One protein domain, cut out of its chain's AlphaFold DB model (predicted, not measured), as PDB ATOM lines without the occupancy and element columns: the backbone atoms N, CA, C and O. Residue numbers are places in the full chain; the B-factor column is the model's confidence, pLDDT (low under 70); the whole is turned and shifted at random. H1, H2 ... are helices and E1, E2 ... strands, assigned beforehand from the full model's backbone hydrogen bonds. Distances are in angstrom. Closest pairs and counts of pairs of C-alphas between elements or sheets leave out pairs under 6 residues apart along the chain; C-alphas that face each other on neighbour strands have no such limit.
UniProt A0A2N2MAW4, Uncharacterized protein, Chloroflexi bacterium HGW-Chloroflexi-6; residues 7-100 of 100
ATOM      1  N   LYS A   7     280.655 262.007 301.384       92.81
ATOM      2  CA  LYS A   7     281.233 261.330 300.219       92.81
ATOM      3  C   LYS A   7     282.358 260.424 300.703       92.81
ATOM      4  O   LYS A   7     283.356 260.906 301.234       92.81
ATOM      5  N   ARG A   8     282.208 259.117 300.489       93.31
ATOM      6  CA  ARG A   8     283.200 258.108 300.879       93.31
ATOM      7  C   ARG A   8     283.921 257.522 299.668       93.31
ATOM      8  O   ARG A   8     283.355 257.446 298.575       93.31
ATOM      9  N   CYS A   9     285.169 257.113 299.876       94.62
ATOM     10  CA  CYS A   9     285.888 256.241 298.948       94.62
ATOM     11  C   CYS A   9     285.426 254.773 299.103       94.62
ATOM     12  O   CYS A   9     284.780 254.447 300.103       94.62
ATOM     13  N   PRO A  10     285.788 253.859 298.180       93.81
ATOM     14  CA  PRO A  10     285.463 252.431 298.297       93.81
ATOM     15  C   PRO A  10     286.009 251.765 299.569       93.81
ATOM     16  O   PRO A  10     285.418 250.815 300.068       93.81
ATOM     17  N   GLY A  11     287.112 252.286 300.119       93.19
ATOM     18  CA  GLY A  11     287.684 251.841 301.394       93.19
ATOM     19  C   GLY A  11     286.991 252.405 302.640       93.19
ATOM     20  O   GLY A  11     287.463 252.165 303.742       93.19
ATOM     21  N   GLY A  12     285.915 253.184 302.493       92.75
ATOM     22  CA  GLY A  12     285.124 253.714 303.611       92.75
ATOM     23  C   GLY A  12     285.574 255.070 304.168       92.75
ATOM     24  O   GLY A  12     284.809 255.692 304.898       92.75
ATOM     25  N   HIS A  13     286.751 255.582 303.793       94.69
ATOM     26  CA  HIS A  13     287.224 256.902 304.236       94.69
ATOM     27  C   HIS A  13     286.365 258.046 303.688       94.69
ATOM     28  O   HIS A  13     285.958 258.020 302.521       94.69
ATOM     29  N   VAL A  14     286.144 259.067 304.512       94.44
ATOM     30  CA  VAL A  14     285.419 260.293 304.179       94.44
ATOM     31  C   VAL A  14     286.337 261.221 303.392       94.44
ATOM     32  O   VAL A  14     287.394 261.622 303.868       94.44
ATOM     33  N   LEU A  15     285.922 261.564 302.176       95.50
ATOM     34  CA  LEU A  15     286.629 262.492 301.291       95.50
ATOM     35  C   LEU A  15     286.101 263.923 301.419       95.50
ATOM     36  O   LEU A  15     286.795 264.873 301.073       95.50
ATOM     37  N   GLY A  16     284.861 264.086 301.874       94.25
ATOM     38  CA  GLY A  16     284.240 265.393 302.002       94.25
ATOM     39  C   GLY A  16     282.771 265.336 302.381       94.25
ATOM     40  O   GLY A  16     282.157 264.266 302.449       94.25
ATOM     41  N   GLU A  17     282.208 266.520 302.585       92.62
ATOM     42  CA  GLU A  17     280.814 266.732 302.960       92.62
ATOM     43  C   GLU A  17     279.951 267.049 301.739       92.62
ATOM     44  O   GLU A  17     280.257 267.950 300.957       92.62
ATOM     45  N   ILE A  18     278.829 266.353 301.597       91.56
ATOM     46  CA  ILE A  18     277.796 266.681 300.623       91.56
ATOM     47  C   ILE A  18     276.828 267.658 301.286       91.56
ATOM     48  O   ILE A  18     276.058 267.302 302.181       91.56
ATOM     49  N   VAL A  19     276.840 268.898 300.816       89.12
ATOM     50  CA  VAL A  19     275.991 269.965 301.342       89.12
ATOM     51  C   VAL A  19     274.928 270.352 300.328       89.12
ATOM     52  O   VAL A  19     275.174 270.390 299.121       89.12
ATOM     53  N   ARG A  20     273.735 270.678 300.826       87.50
ATOM     54  CA  ARG A  20     272.657 271.250 300.019       87.50
ATOM     55  C   ARG A  20     272.395 272.670 300.489       87.50
ATOM     56  O   ARG A  20     271.823 272.882 301.553       87.50
ATOM     57  N   GLU A  21     272.812 273.637 299.688       85.50
ATOM     58  CA  GLU A  21     272.782 275.051 300.054       85.50
ATOM     59  C   GLU A  21     271.784 275.809 299.176       85.50
ATOM     60  O   GLU A  21     271.579 275.486 298.002       85.50
ATOM     61  N   ALA A  22     271.129 276.814 299.758       87.06
ATOM     62  CA  ALA A  22     270.269 277.706 298.996       87.06
ATOM     63  C   ALA A  22     271.132 278.651 298.152       87.06
ATOM     64  O   ALA A  22     272.008 279.332 298.680       87.06
ATOM     65  N   VAL A  23     270.845 278.725 296.858       86.06
ATOM     66  CA  VAL A  23     271.512 279.618 295.906       86.06
ATOM     67  C   VAL A  23     270.480 280.506 295.224       86.06
ATOM     68  O   VAL A  23     269.327 280.109 295.044       86.06
ATOM     69  N   VAL A  24     270.868 281.724 294.852       89.12
ATOM     70  CA  VAL A  24     270.016 282.616 294.056       89.12
ATOM     71  C   VAL A  24     270.475 282.536 292.611       89.12
ATOM     72  O   VAL A  24     271.606 282.891 292.298       89.12
ATOM     73  N   TYR A  25     269.588 282.084 291.731       82.12
ATOM     74  CA  TYR A  25     269.831 282.034 290.294       82.12
ATOM     75  C   TYR A  25     268.693 282.759 289.580       82.12
ATOM     76  O   TYR A  25     267.521 282.433 289.775       82.12
ATOM     77  N   ASN A  26     269.025 283.789 288.798       87.94
ATOM     78  CA  ASN A  26     268.060 284.649 288.101       87.94
ATOM     79  C   ASN A  26     266.940 285.193 289.014       87.94
ATOM     80  O   ASN A  26     265.758 285.137 288.676       87.94
ATOM     81  N   GLY A  27     267.303 285.665 290.212       90.44
ATOM     82  CA  GLY A  27     266.356 286.220 291.189       90.44
ATOM     83  C   GLY A  27     265.436 285.192 291.860       90.44
ATOM     84  O   GLY A  27     264.573 285.567 292.649       90.44
ATOM     85  N   ARG A  28     265.610 283.893 291.581       89.94
ATOM     86  CA  ARG A  28     264.856 282.804 292.211       89.94
ATOM     87  C   ARG A  28     265.747 282.030 293.172       89.94
ATOM     88  O   ARG A  28     266.897 281.725 292.859       89.94
ATOM     89  N   ARG A  29     265.198 281.679 294.336       88.00
ATOM     90  CA  ARG A  29     265.861 280.793 295.299       88.00
ATOM     91  C   ARG A  29     265.779 279.353 294.795       88.00
ATOM     92  O   ARG A  29     264.687 278.820 294.615       88.00
ATOM     93  N   MET A  30     266.933 278.739 294.584       86.44
ATOM     94  CA  MET A  30     267.107 277.335 294.219       86.44
ATOM     95  C   MET A  30     267.982 276.643 295.267       86.44
ATOM     96  O   MET A  30     268.503 277.292 296.174       86.44
ATOM     97  N   TYR A  31     268.136 275.325 295.164       84.69
ATOM     98  CA  TYR A  31     269.044 274.557 296.014       84.69
ATOM     99  C   TYR A  31     270.076 273.857 295.143       84.69
ATOM    100  O   TYR A  31     269.693 273.140 294.219       84.69
ATOM    101  N   ALA A  32     271.354 274.041 295.458       85.19
ATOM    102  CA  ALA A  32     272.456 273.344 294.810       85.19
ATOM    103  C   ALA A  32     273.027 272.288 295.762       85.19
ATOM    104  O   ALA A  32     273.268 272.579 296.936       85.19
ATOM    105  N   THR A  33     273.235 271.074 295.253       89.06
ATOM    106  CA  THR A  33     274.042 270.055 295.935       89.06
ATOM    107  C   THR A  33     275.501 270.275 295.548       89.06
ATOM    108  O   THR A  33     275.820 270.357 294.363       89.06
ATOM    109  N   ARG A  34     276.382 270.373 296.541       91.19
ATOM    110  CA  ARG A  34     277.821 270.587 296.365       91.19
ATOM    111  C   ARG A  34     278.601 269.587 297.201       91.19
ATOM    112  O   ARG A  34     278.125 269.154 298.248       91.19
ATOM    113  N   LEU A  35     279.819 269.281 296.770       93.69
ATOM    114  CA  LEU A  35     280.776 268.526 297.571       93.69
ATOM    115  C   LEU A  35     281.847 269.470 298.126       93.69
ATOM    116  O   LEU A  35     282.620 270.039 297.358       93.69
ATOM    117  N   LYS A  36     281.914 269.612 299.450       93.56
ATOM    118  CA  LYS A  36     283.036 270.233 300.164       93.56
ATOM    119  C   LYS A  36     284.115 269.176 300.366       93.56
ATOM    120  O   LYS A  36     284.064 268.401 301.316       93.56
ATOM    121  N   LEU A  37     285.060 269.115 299.435       94.75
ATOM    122  CA  LEU A  37     286.169 268.172 299.458       94.75
ATOM    123  C   LEU A  37     287.170 268.571 300.545       94.75
ATOM    124  O   LEU A  37     287.632 269.715 300.591       94.75
ATOM    125  N   PHE A  38     287.527 267.626 301.404       94.50
ATOM    126  CA  PHE A  38     288.524 267.835 302.442       94.50
ATOM    127  C   PHE A  38     289.940 267.792 301.870       94.50
ATOM    128  O   PHE A  38     290.212 267.147 300.860       94.50
ATOM    129  N   ARG A  39     290.864 268.496 302.530       92.31
ATOM    130  CA  ARG A  39     292.288 268.507 302.175       92.31
ATOM    131  C   ARG A  39     292.920 267.125 302.300       92.31
ATOM    132  O   ARG A  39     293.826 266.806 301.540       92.31
ATOM    133  N   GLN A  40     292.459 266.339 303.264       93.62
ATOM    134  CA  GLN A  40     292.872 264.961 303.477       93.62
ATOM    135  C   GLN A  40     291.629 264.124 303.752       93.62
ATOM    136  O   GLN A  40     290.681 264.604 304.375       93.62
ATOM    137  N   ALA A  41     291.644 262.886 303.266       94.12
ATOM    138  CA  ALA A  41     290.650 261.900 303.644       94.12
ATOM    139  C   ALA A  41     290.745 261.620 305.150       94.12
ATOM    140  O   ALA A  41     291.822 261.718 305.737       94.12
ATOM    141  N   MET A  42     289.615 261.274 305.756       93.19
ATOM    142  CA  MET A  42     289.496 261.039 307.193       93.19
ATOM    143  C   MET A  42     288.735 259.740 307.447       93.19
ATOM    144  O   MET A  42     287.954 259.278 306.608       93.19
ATOM    145  N   THR A  43     288.929 259.141 308.611       90.94
ATOM    146  CA  THR A  43     288.012 258.116 309.116       90.94
ATOM    147  C   THR A  43     286.674 258.753 309.513       90.94
ATOM    148  O   THR A  43     286.580 259.959 309.737       90.94
ATOM    149  N   GLU A  44     285.612 257.951 309.603       83.25
ATOM    150  CA  GLU A  44     284.286 258.444 310.007       83.25
ATOM    151  C   GLU A  44     284.296 259.030 311.426       83.25
ATOM    152  O   GLU A  44     283.763 260.112 311.650       83.25
ATOM    153  N   ALA A  45     285.014 258.380 312.348       85.38
ATOM    154  CA  ALA A  45     285.184 258.866 313.714       85.38
ATOM    155  C   ALA A  45     285.848 260.253 313.773       85.38
ATOM    156  O   ALA A  45     285.512 261.062 314.634       85.38
ATOM    157  N   GLU A  46     286.779 260.548 312.862       86.94
ATOM    158  CA  GLU A  46     287.412 261.866 312.782       86.94
ATOM    159  C   GLU A  46     286.487 262.910 312.144       86.94
ATOM    160  O   GLU A  46     286.419 264.040 312.632       86.94
ATOM    161  N   ALA A  47     285.756 262.535 311.088       82.12
ATOM    162  CA  ALA A  47     284.823 263.423 310.390       82.12
ATOM    163  C   ALA A  47     283.645 263.873 311.276       82.12
ATOM    164  O   ALA A  47     283.136 264.980 311.105       82.12
ATOM    165  N   ASP A  48     283.240 263.044 312.243       78.19
ATOM    166  CA  ASP A  48     282.158 263.356 313.183       78.19
ATOM    167  C   ASP A  48     282.567 264.366 314.274       78.19
ATOM    168  O   ASP A  48     281.710 265.028 314.863       78.19
ATOM    169  N   VAL A  49     283.867 264.495 314.557       76.31
ATOM    170  CA  VAL A  49     284.391 265.322 315.660       76.31
ATOM    171  C   VAL A  49     285.047 266.605 315.150       76.31
ATOM    172  O   VAL A  49     285.003 267.635 315.825       76.31
ATOM    173  N   ILE A  50     285.657 266.562 313.965       67.62
ATOM    174  CA  ILE A  50     286.434 267.668 313.411       67.62
ATOM    175  C   ILE A  50     285.788 268.125 312.100       67.62
ATOM    176  O   ILE A  50     285.705 267.334 311.161       67.62
ATOM    177  N   PRO A  51     285.396 269.408 311.964       66.31
ATOM    178  CA  PRO A  51     285.050 269.944 310.657       66.31
ATOM    179  C   PRO A  51     286.297 269.883 309.768       66.31
ATOM    180  O   PRO A  51     287.270 270.610 309.985       66.31
ATOM    181  N   GLY A  52     286.287 268.971 308.792       65.62
ATOM    182  CA  GLY A  52     287.410 268.753 307.888       65.62
ATOM    183  C   GLY A  52     287.834 270.054 307.205       65.62
ATOM    184  O   GLY A  52     287.002 270.844 306.750       65.62
ATOM    185  N   SER A  53     289.145 270.301 307.124       84.69
ATOM    186  CA  SER A  53     289.659 271.467 306.404       84.69
ATOM    187  C   SER A  53     289.322 271.325 304.920       84.69
ATOM    188  O   SER A  53     289.859 270.452 304.240       84.69
ATOM    189  N   VAL A  54     288.414 272.166 304.425       89.62
ATOM    190  CA  VAL A  54     287.943 272.120 303.036       89.62
ATOM    191  C   VAL A  54     289.039 272.631 302.103       89.62
ATOM    192  O   VAL A  54     289.520 273.754 302.249       89.62
ATOM    193  N   ALA A  55     289.433 271.804 301.136       92.00
ATOM    194  CA  ALA A  55     290.362 272.177 300.074       92.00
ATOM    195  C   ALA A  55     289.644 272.773 298.861       92.00
ATOM    196  O   ALA A  55     290.166 273.695 298.238       92.00
ATOM    197  N   ALA A  56     288.458 272.258 298.529       92.62
ATOM    198  CA  ALA A  56     287.677 272.720 297.388       92.62
ATOM    199  C   ALA A  56     286.175 272.495 297.597       92.62
ATOM    200  O   ALA A  56     285.764 271.550 298.267       92.62
ATOM    201  N   THR A  57     285.360 273.330 296.954       92.81
ATOM    202  CA  THR A  57     283.914 273.114 296.817       92.81
ATOM    203  C   THR A  57     283.608 272.813 295.356       92.81
ATOM    204  O   THR A  57     283.907 273.623 294.482       92.81
ATOM    205  N   ILE A  58     283.013 271.654 295.086       92.25
ATOM    206  CA  ILE A  58     282.696 271.189 293.734       92.25
ATOM    207  C   ILE A  58     281.197 271.373 293.488       92.25
ATOM    208  O   ILE A  58     280.368 270.726 294.131       92.25
ATOM    209  N   GLU A  59     280.858 272.256 292.546       86.75
ATOM    210  CA  GLU A  59     279.475 272.571 292.135       86.75
ATOM    211  C   GLU A  59     279.016 271.794 290.886       86.75
ATOM    212  O   GLU A  59     277.898 271.978 290.413       86.75
ATOM    213  N   GLY A  60     279.887 270.931 290.355       87.56
ATOM    214  CA  GLY A  60     279.688 270.112 289.157       87.56
ATOM    215  C   GLY A  60     279.922 268.624 289.425       87.56
ATOM    216  O   GLY A  60     279.897 268.168 290.568       87.56
ATOM    217  N   THR A  61     280.187 267.866 288.366       91.12
ATOM    218  CA  THR A  61     280.691 266.493 288.471       91.12
ATOM    219  C   THR A  61     282.220 266.490 288.481       91.12
ATOM    220  O   THR A  61     282.857 267.350 287.874       91.12
ATOM    221  N   ALA A  62     282.818 265.524 289.171       92.88
ATOM    222  CA  ALA A  62     284.245 265.234 289.095       92.88
ATOM    223  C   ALA A  62     284.415 263.742 288.762       92.88
ATOM    224  O   ALA A  62     283.904 262.906 289.511       92.88
ATOM    225  N   PRO A  63     285.085 263.385 287.651       91.38
ATOM    226  CA  PRO A  63     285.201 261.989 287.229       91.38
ATOM    227  C   PRO A  63     286.038 261.161 288.209       91.38
ATOM    228  O   PRO A  63     285.748 259.987 288.418       91.38
ATOM    229  N   GLU A  64     287.028 261.783 288.852       93.94
ATOM    230  CA  GLU A  64     287.932 261.120 289.781       93.94
ATOM    231  C   GLU A  64     288.180 261.992 291.011       93.94
ATOM    232  O   GLU A  64     288.645 263.128 290.916       93.94
ATOM    233  N   LEU A  65     287.872 261.439 292.181       94.94
ATOM    234  CA  LEU A  65     288.326 261.918 293.478       94.94
ATOM    235  C   LEU A  65     289.280 260.894 294.066       94.94
ATOM    236  O   LEU A  65     288.965 259.704 294.095       94.94
ATOM    237  N   TYR A  66     290.410 261.372 294.568       95.62
ATOM    238  CA  TYR A  66     291.460 260.540 295.129       95.62
ATOM    239  C   TYR A  66     291.367 260.464 296.653       95.62
ATOM    240  O   TYR A  66     291.213 261.483 297.329       95.62
ATOM    241  N   CYS A  67     291.493 259.257 297.201       96.44
ATOM    242  CA  CYS A  67     291.616 259.044 298.635       96.44
ATOM    243  C   CYS A  67     293.078 259.141 299.074       96.44
ATOM    244  O   CYS A  67     293.879 258.284 298.727       96.44
ATOM    245  N   SER A  68     293.411 260.116 299.919       94.94
ATOM    246  CA  SER A  68     294.779 260.287 300.430       94.94
ATOM    247  C   SER A  68     295.231 259.228 301.450       94.94
ATOM    248  O   SER A  68     296.342 259.340 301.954       94.94
ATOM    249  N   ILE A  69     294.371 258.267 301.816       95.62
ATOM    250  CA  ILE A  69     294.692 257.192 302.775       95.62
ATOM    251  C   ILE A  69     294.957 255.862 302.063       95.62
ATOM    252  O   ILE A  69     295.914 255.172 302.397       95.62
ATOM    253  N   CYS A  70     294.086 255.465 301.130       96.19
ATOM    254  CA  CYS A  70     294.146 254.144 300.491       96.19
ATOM    255  C   CYS A  70     294.292 254.191 298.967       96.19
ATOM    256  O   CYS A  70     294.109 253.164 298.318       96.19
ATOM    257  N   ASP A  71     294.534 255.373 298.399       94.19
ATOM    258  CA  ASP A  71     294.756 255.632 296.970       94.19
ATOM    259  C   ASP A  71     293.599 255.243 296.034       94.19
ATOM    260  O   ASP A  71     293.673 255.403 294.815       94.19
ATOM    261  N   ALA A  72     292.482 254.772 296.595       96.69
ATOM    262  CA  ALA A  72     291.291 254.437 295.841       96.69
ATOM    263  C   ALA A  72     290.667 255.691 295.215       96.69
ATOM    264  O   ALA A  72     290.575 256.747 295.851       96.69
ATOM    265  N   THR A  73     290.161 255.539 293.994       96.25
ATOM    266  CA  THR A  73     289.444 256.595 293.282       96.25
ATOM    267  C   THR A  73     287.936 256.368 293.312       96.25
ATOM    268  O   THR A  73     287.436 255.243 293.391       96.25
ATOM    269  N   THR A  74     287.172 257.457 293.294       94.75
ATOM    270  CA  THR A  74     285.711 257.403 293.177       94.75
ATOM    271  C   THR A  74     285.176 258.648 292.474       94.75
ATOM    272  O   THR A  74     285.691 259.738 292.715       94.75
ATOM    273  N   PRO A  75     284.136 258.537 291.636       94.75
ATOM    274  CA  PRO A  75     283.546 259.706 291.001       94.75
ATOM    275  C   PRO A  75     282.680 260.511 291.977       94.75
ATOM    276  O   PRO A  75     282.089 259.975 292.921       94.75
ATOM    277  N   TRP A  76     282.530 261.802 291.706       93.50
ATOM    278  CA  TRP A  76     281.456 262.637 292.235       93.50
ATOM    279  C   TRP A  76     280.512 263.021 291.102       93.50
ATOM    280  O   TRP A  76     280.862 263.788 290.207       93.50
ATOM    281  N   ILE A  77     279.298 262.482 291.148       90.88
ATOM    282  CA  ILE A  77     278.237 262.797 290.196       90.88
ATOM    283  C   ILE A  77     277.095 263.430 290.984       90.88
ATOM    284  O   ILE A  77     276.546 262.820 291.905       90.88
ATOM    285  N   ILE A  78     276.735 264.664 290.632       85.62
ATOM    286  CA  ILE A  78     275.622 265.374 291.267       85.62
ATOM    287  C   ILE A  78     274.346 264.551 291.110       85.62
ATOM    288  O   ILE A  78     274.033 264.081 290.018       85.62
ATOM    289  N   GLY A  79     273.598 264.396 292.201       80.12
ATOM    290  CA  GLY A  79     272.341 263.655 292.202       80.12
ATOM    291  C   GLY A  79     272.506 262.138 292.284       80.12
ATOM    292  O   GLY A  79     271.508 261.451 292.507       80.12
ATOM    293  N   GLN A  80     273.719 261.586 292.144       82.25
ATOM    294  CA  GLN A  80     273.934 260.144 292.295       82.25
ATOM    295  C   GLN A  80     273.660 259.705 293.736       82.25
ATOM    296  O   GLN A  80     272.931 258.741 293.945       82.25
ATOM    297  N   HIS A  81     274.167 260.445 294.723       74.00
ATOM    298  CA  HIS A  81     273.993 260.095 296.132       74.00
ATOM    299  C   HIS A  81     272.516 260.132 296.560       74.00
ATOM    300  O   HIS A  81     272.022 259.239 297.247       74.00
ATOM    301  N   GLU A  82     271.769 261.142 296.116       76.25
ATOM    302  CA  GLU A  82     270.329 261.222 296.344       76.25
ATOM    303  C   GLU A  82     269.580 260.082 295.644       76.25
ATOM    304  O   GLU A  82     268.647 259.519 296.221       76.25
ATOM    305  N   THR A  83     270.005 259.708 294.435       79.44
ATOM    306  CA  THR A  83     269.439 258.573 293.691       79.44
ATOM    307  C   THR A  83     269.676 257.256 294.428       79.44
ATOM    308  O   THR A  83     268.732 256.494 294.621       79.44
ATOM    309  N   GLU A  84     270.894 257.011 294.909       79.19
ATOM    310  CA  GLU A  84     271.252 255.830 295.704       79.19
ATOM    311  C   GLU A  84     270.382 255.732 296.965       79.19
ATOM    312  O   GLU A  84     269.733 254.709 297.190       79.19
ATOM    313  N   ARG A  85     270.234 256.831 297.720       74.94
ATOM    314  CA  ARG A  85     269.354 256.872 298.902       74.94
ATOM    315  C   ARG A  85     267.886 256.622 298.560       74.94
ATOM    316  O   ARG A  85     267.168 255.987 299.337       74.94
ATOM    317  N   LEU A  86     267.398 257.138 297.430       77.69
ATOM    318  CA  LEU A  86     266.028 256.888 296.967       77.69
ATOM    319  C   LEU A  86     265.817 255.410 296.626       77.69
ATOM    320  O   LEU A  86     264.807 254.833 297.038       77.69
ATOM    321  N   VAL A  87     266.774 254.789 295.934       78.62
ATOM    322  CA  VAL A  87     266.753 253.359 295.607       78.62
ATOM    323  C   VAL A  87     266.765 252.516 296.882       78.62
ATOM    324  O   VAL A  87     265.904 251.652 297.036       78.62
ATOM    325  N   GLU A  88     267.654 252.797 297.835       76.94
ATOM    326  CA  GLU A  88     267.730 252.084 299.121       76.94
ATOM    327  C   GLU A  88     266.419 252.158 299.912       76.94
ATOM    328  O   GLU A  88     265.912 251.139 300.399       76.94
ATOM    329  N   ARG A  89     265.824 253.356 299.998       77.06
ATOM    330  CA  ARG A  89     264.514 253.560 300.637       77.06
ATOM    331  C   ARG A  89     263.429 252.743 299.944       77.06
ATOM    332  O   ARG A  89     262.603 252.122 300.616       77.06
ATOM    333  N   TRP A  90     263.425 252.728 298.613       77.94
ATOM    334  CA  TRP A  90     262.430 251.998 297.832       77.94
ATOM    335  C   TRP A  90     262.577 250.478 297.974       77.94
ATOM    336  O   TRP A  90     261.588 249.788 298.228       77.94
ATOM    337  N   VAL A  91     263.806 249.955 297.906       76.94
ATOM    338  CA  VAL A  91     264.113 248.530 298.116       76.94
ATOM    339  C   VAL A  91     263.705 248.085 299.521       76.94
ATOM    340  O   VAL A  91     263.051 247.051 299.671       76.94
ATOM    341  N   THR A  92     264.024 248.883 300.541       75.56
ATOM    342  CA  THR A  92     263.648 248.604 301.935       75.56
ATOM    343  C   THR A  92     262.133 248.547 302.102       75.56
ATOM    344  O   THR A  92     261.616 247.572 302.643       75.56
ATOM    345  N   LYS A  93     261.405 249.541 301.569       75.00
ATOM    346  CA  LYS A  93     259.935 249.581 301.617       75.00
ATOM    347  C   LYS A  93     259.294 248.397 300.888       75.00
ATOM    348  O   LYS A  93     258.279 247.867 301.328       75.00
ATOM    349  N   ARG A  94     259.871 247.972 299.762       72.56
ATOM    350  CA  ARG A  94     259.366 246.820 299.007       72.56
ATOM    351  C   ARG A  94     259.555 245.511 299.775       72.56
ATOM    352  O   ARG A  94     258.662 244.676 299.740       72.56
ATOM    353  N   ARG A  95     260.671 245.337 300.490       67.56
ATOM    354  CA  ARG A  95     260.901 244.152 301.339       67.56
ATOM    355  C   ARG A  95     259.881 244.044 302.472       67.56
ATOM    356  O   ARG A  95     259.342 242.964 302.676       67.56
ATOM    357  N   THR A  96     259.566 245.147 303.148       68.38
ATOM    358  CA  THR A  96     258.562 245.158 304.226       68.38
ATOM    359  C   THR A  96     257.139 244.897 303.738       68.38
ATOM    360  O   THR A  96     256.370 244.283 304.463       68.38
ATOM    361  N   LEU A  97     256.786 245.301 302.512       63.53
ATOM    362  CA  LEU A  97     255.460 245.039 301.930       63.53
ATOM    363  C   LEU A  97     255.263 243.601 301.419       63.53
ATOM    364  O   LEU A  97     254.127 243.186 301.242       63.53
ATOM    365  N   VAL A  98     256.339 242.862 301.131       63.22
ATOM    366  CA  VAL A  98     256.271 241.478 300.609       63.22
ATOM    367  C   VAL A  98     256.336 240.433 301.734       63.22
ATOM    368  O   VAL A  98     255.997 239.276 301.517       63.22
ATOM    369  N   GLN A  99     256.777 240.826 302.931       55.66
ATOM    370  CA  GLN A  99     256.871 239.958 304.113       55.66
ATOM    371  C   GLN A  99     255.719 240.150 305.117       55.66
ATOM    372  O   GLN A  99     255.750 239.533 306.180       55.66
ATOM    373  N   GLY A 100     254.751 241.017 304.806       47.66
ATOM    374  CA  GLY A 100     253.572 241.308 305.629       47.66
ATOM    375  C   GLY A 100     252.278 240.810 305.008       47.66
ATOM    376  O   GLY A 100     252.264 240.587 303.776       47.66
TER     377      GLY A 100
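Overview. This is residues 7 to 100 of the 100 residues of an uncharacterized protein of Chloroflexi bacterium HGW-Chloroflexi-6 (UniProt A0A2N2MAW4). A long, twisted hairpin of two strands, E1 and E2, runs through a small head, where E3 lies beside E2 and a second hairpin, E4 and E5, closes the strand part. The last helix leaves this head as an arm: residues 83 to 100, of which 83 to 98 belong to H2, stick out free. The 94 printed residues run E1 E2 H1 E3 E4 E5 H2, a mixed class, with antiparallel sheets E1 - E2 - E3 and E4 - E5. The whole is loose, with a radius of gyration of the C-alphas of 16.0 A and spans of 48 by 43 by 28 A.

Along the chain. Find C-alpha 14 at (285.419, 260.293, 304.179); from there E1 runs 30.1 A to residue 25 and bends by 58 degrees at residue 22. E2, residues 28 to 42, covers 36.1 A and bends by 79 degrees at residue 39. Next come H1, residues 44 to 47, E3, residues 54 to 58, E4, residues 62 to 66, and E5, residues 73 to 76. H2, residues 80 to 98, runs 27.0 A to C-alpha 98 at (256.271, 241.478, 300.609).

Arrangement. In the twisted three-strand sheet, look at N 19 and O 34, 2.9 A apart, for E1 and E2, and at N 37 and O 56, 2.8 A, for E2 and E3. H1 is on this sheet, over E1, at a height over the sheet of 8.2 A, with a local plane fitted to only just enough C-alphas, 6. In the hairpin E4 and E5, N 65 and O 74 are 2.8 A apart. The closest C-alphas of E2 and E5, Leu 35 and Trp 76, are 8.0 A apart. H2 is apart from E1, E2, E3, E4 and H1. In H2 every O i to N i+4 pair is within hydrogen-bond range; H1 is too short for one.

Size, cuts and confidence. The C-alphas farthest apart are those of Gly 27 and Gln 99, 49.0 A. The printed part has no cut and no long link. Look for pLDDT under 70 at residues 50 to 52 and 95 to 100.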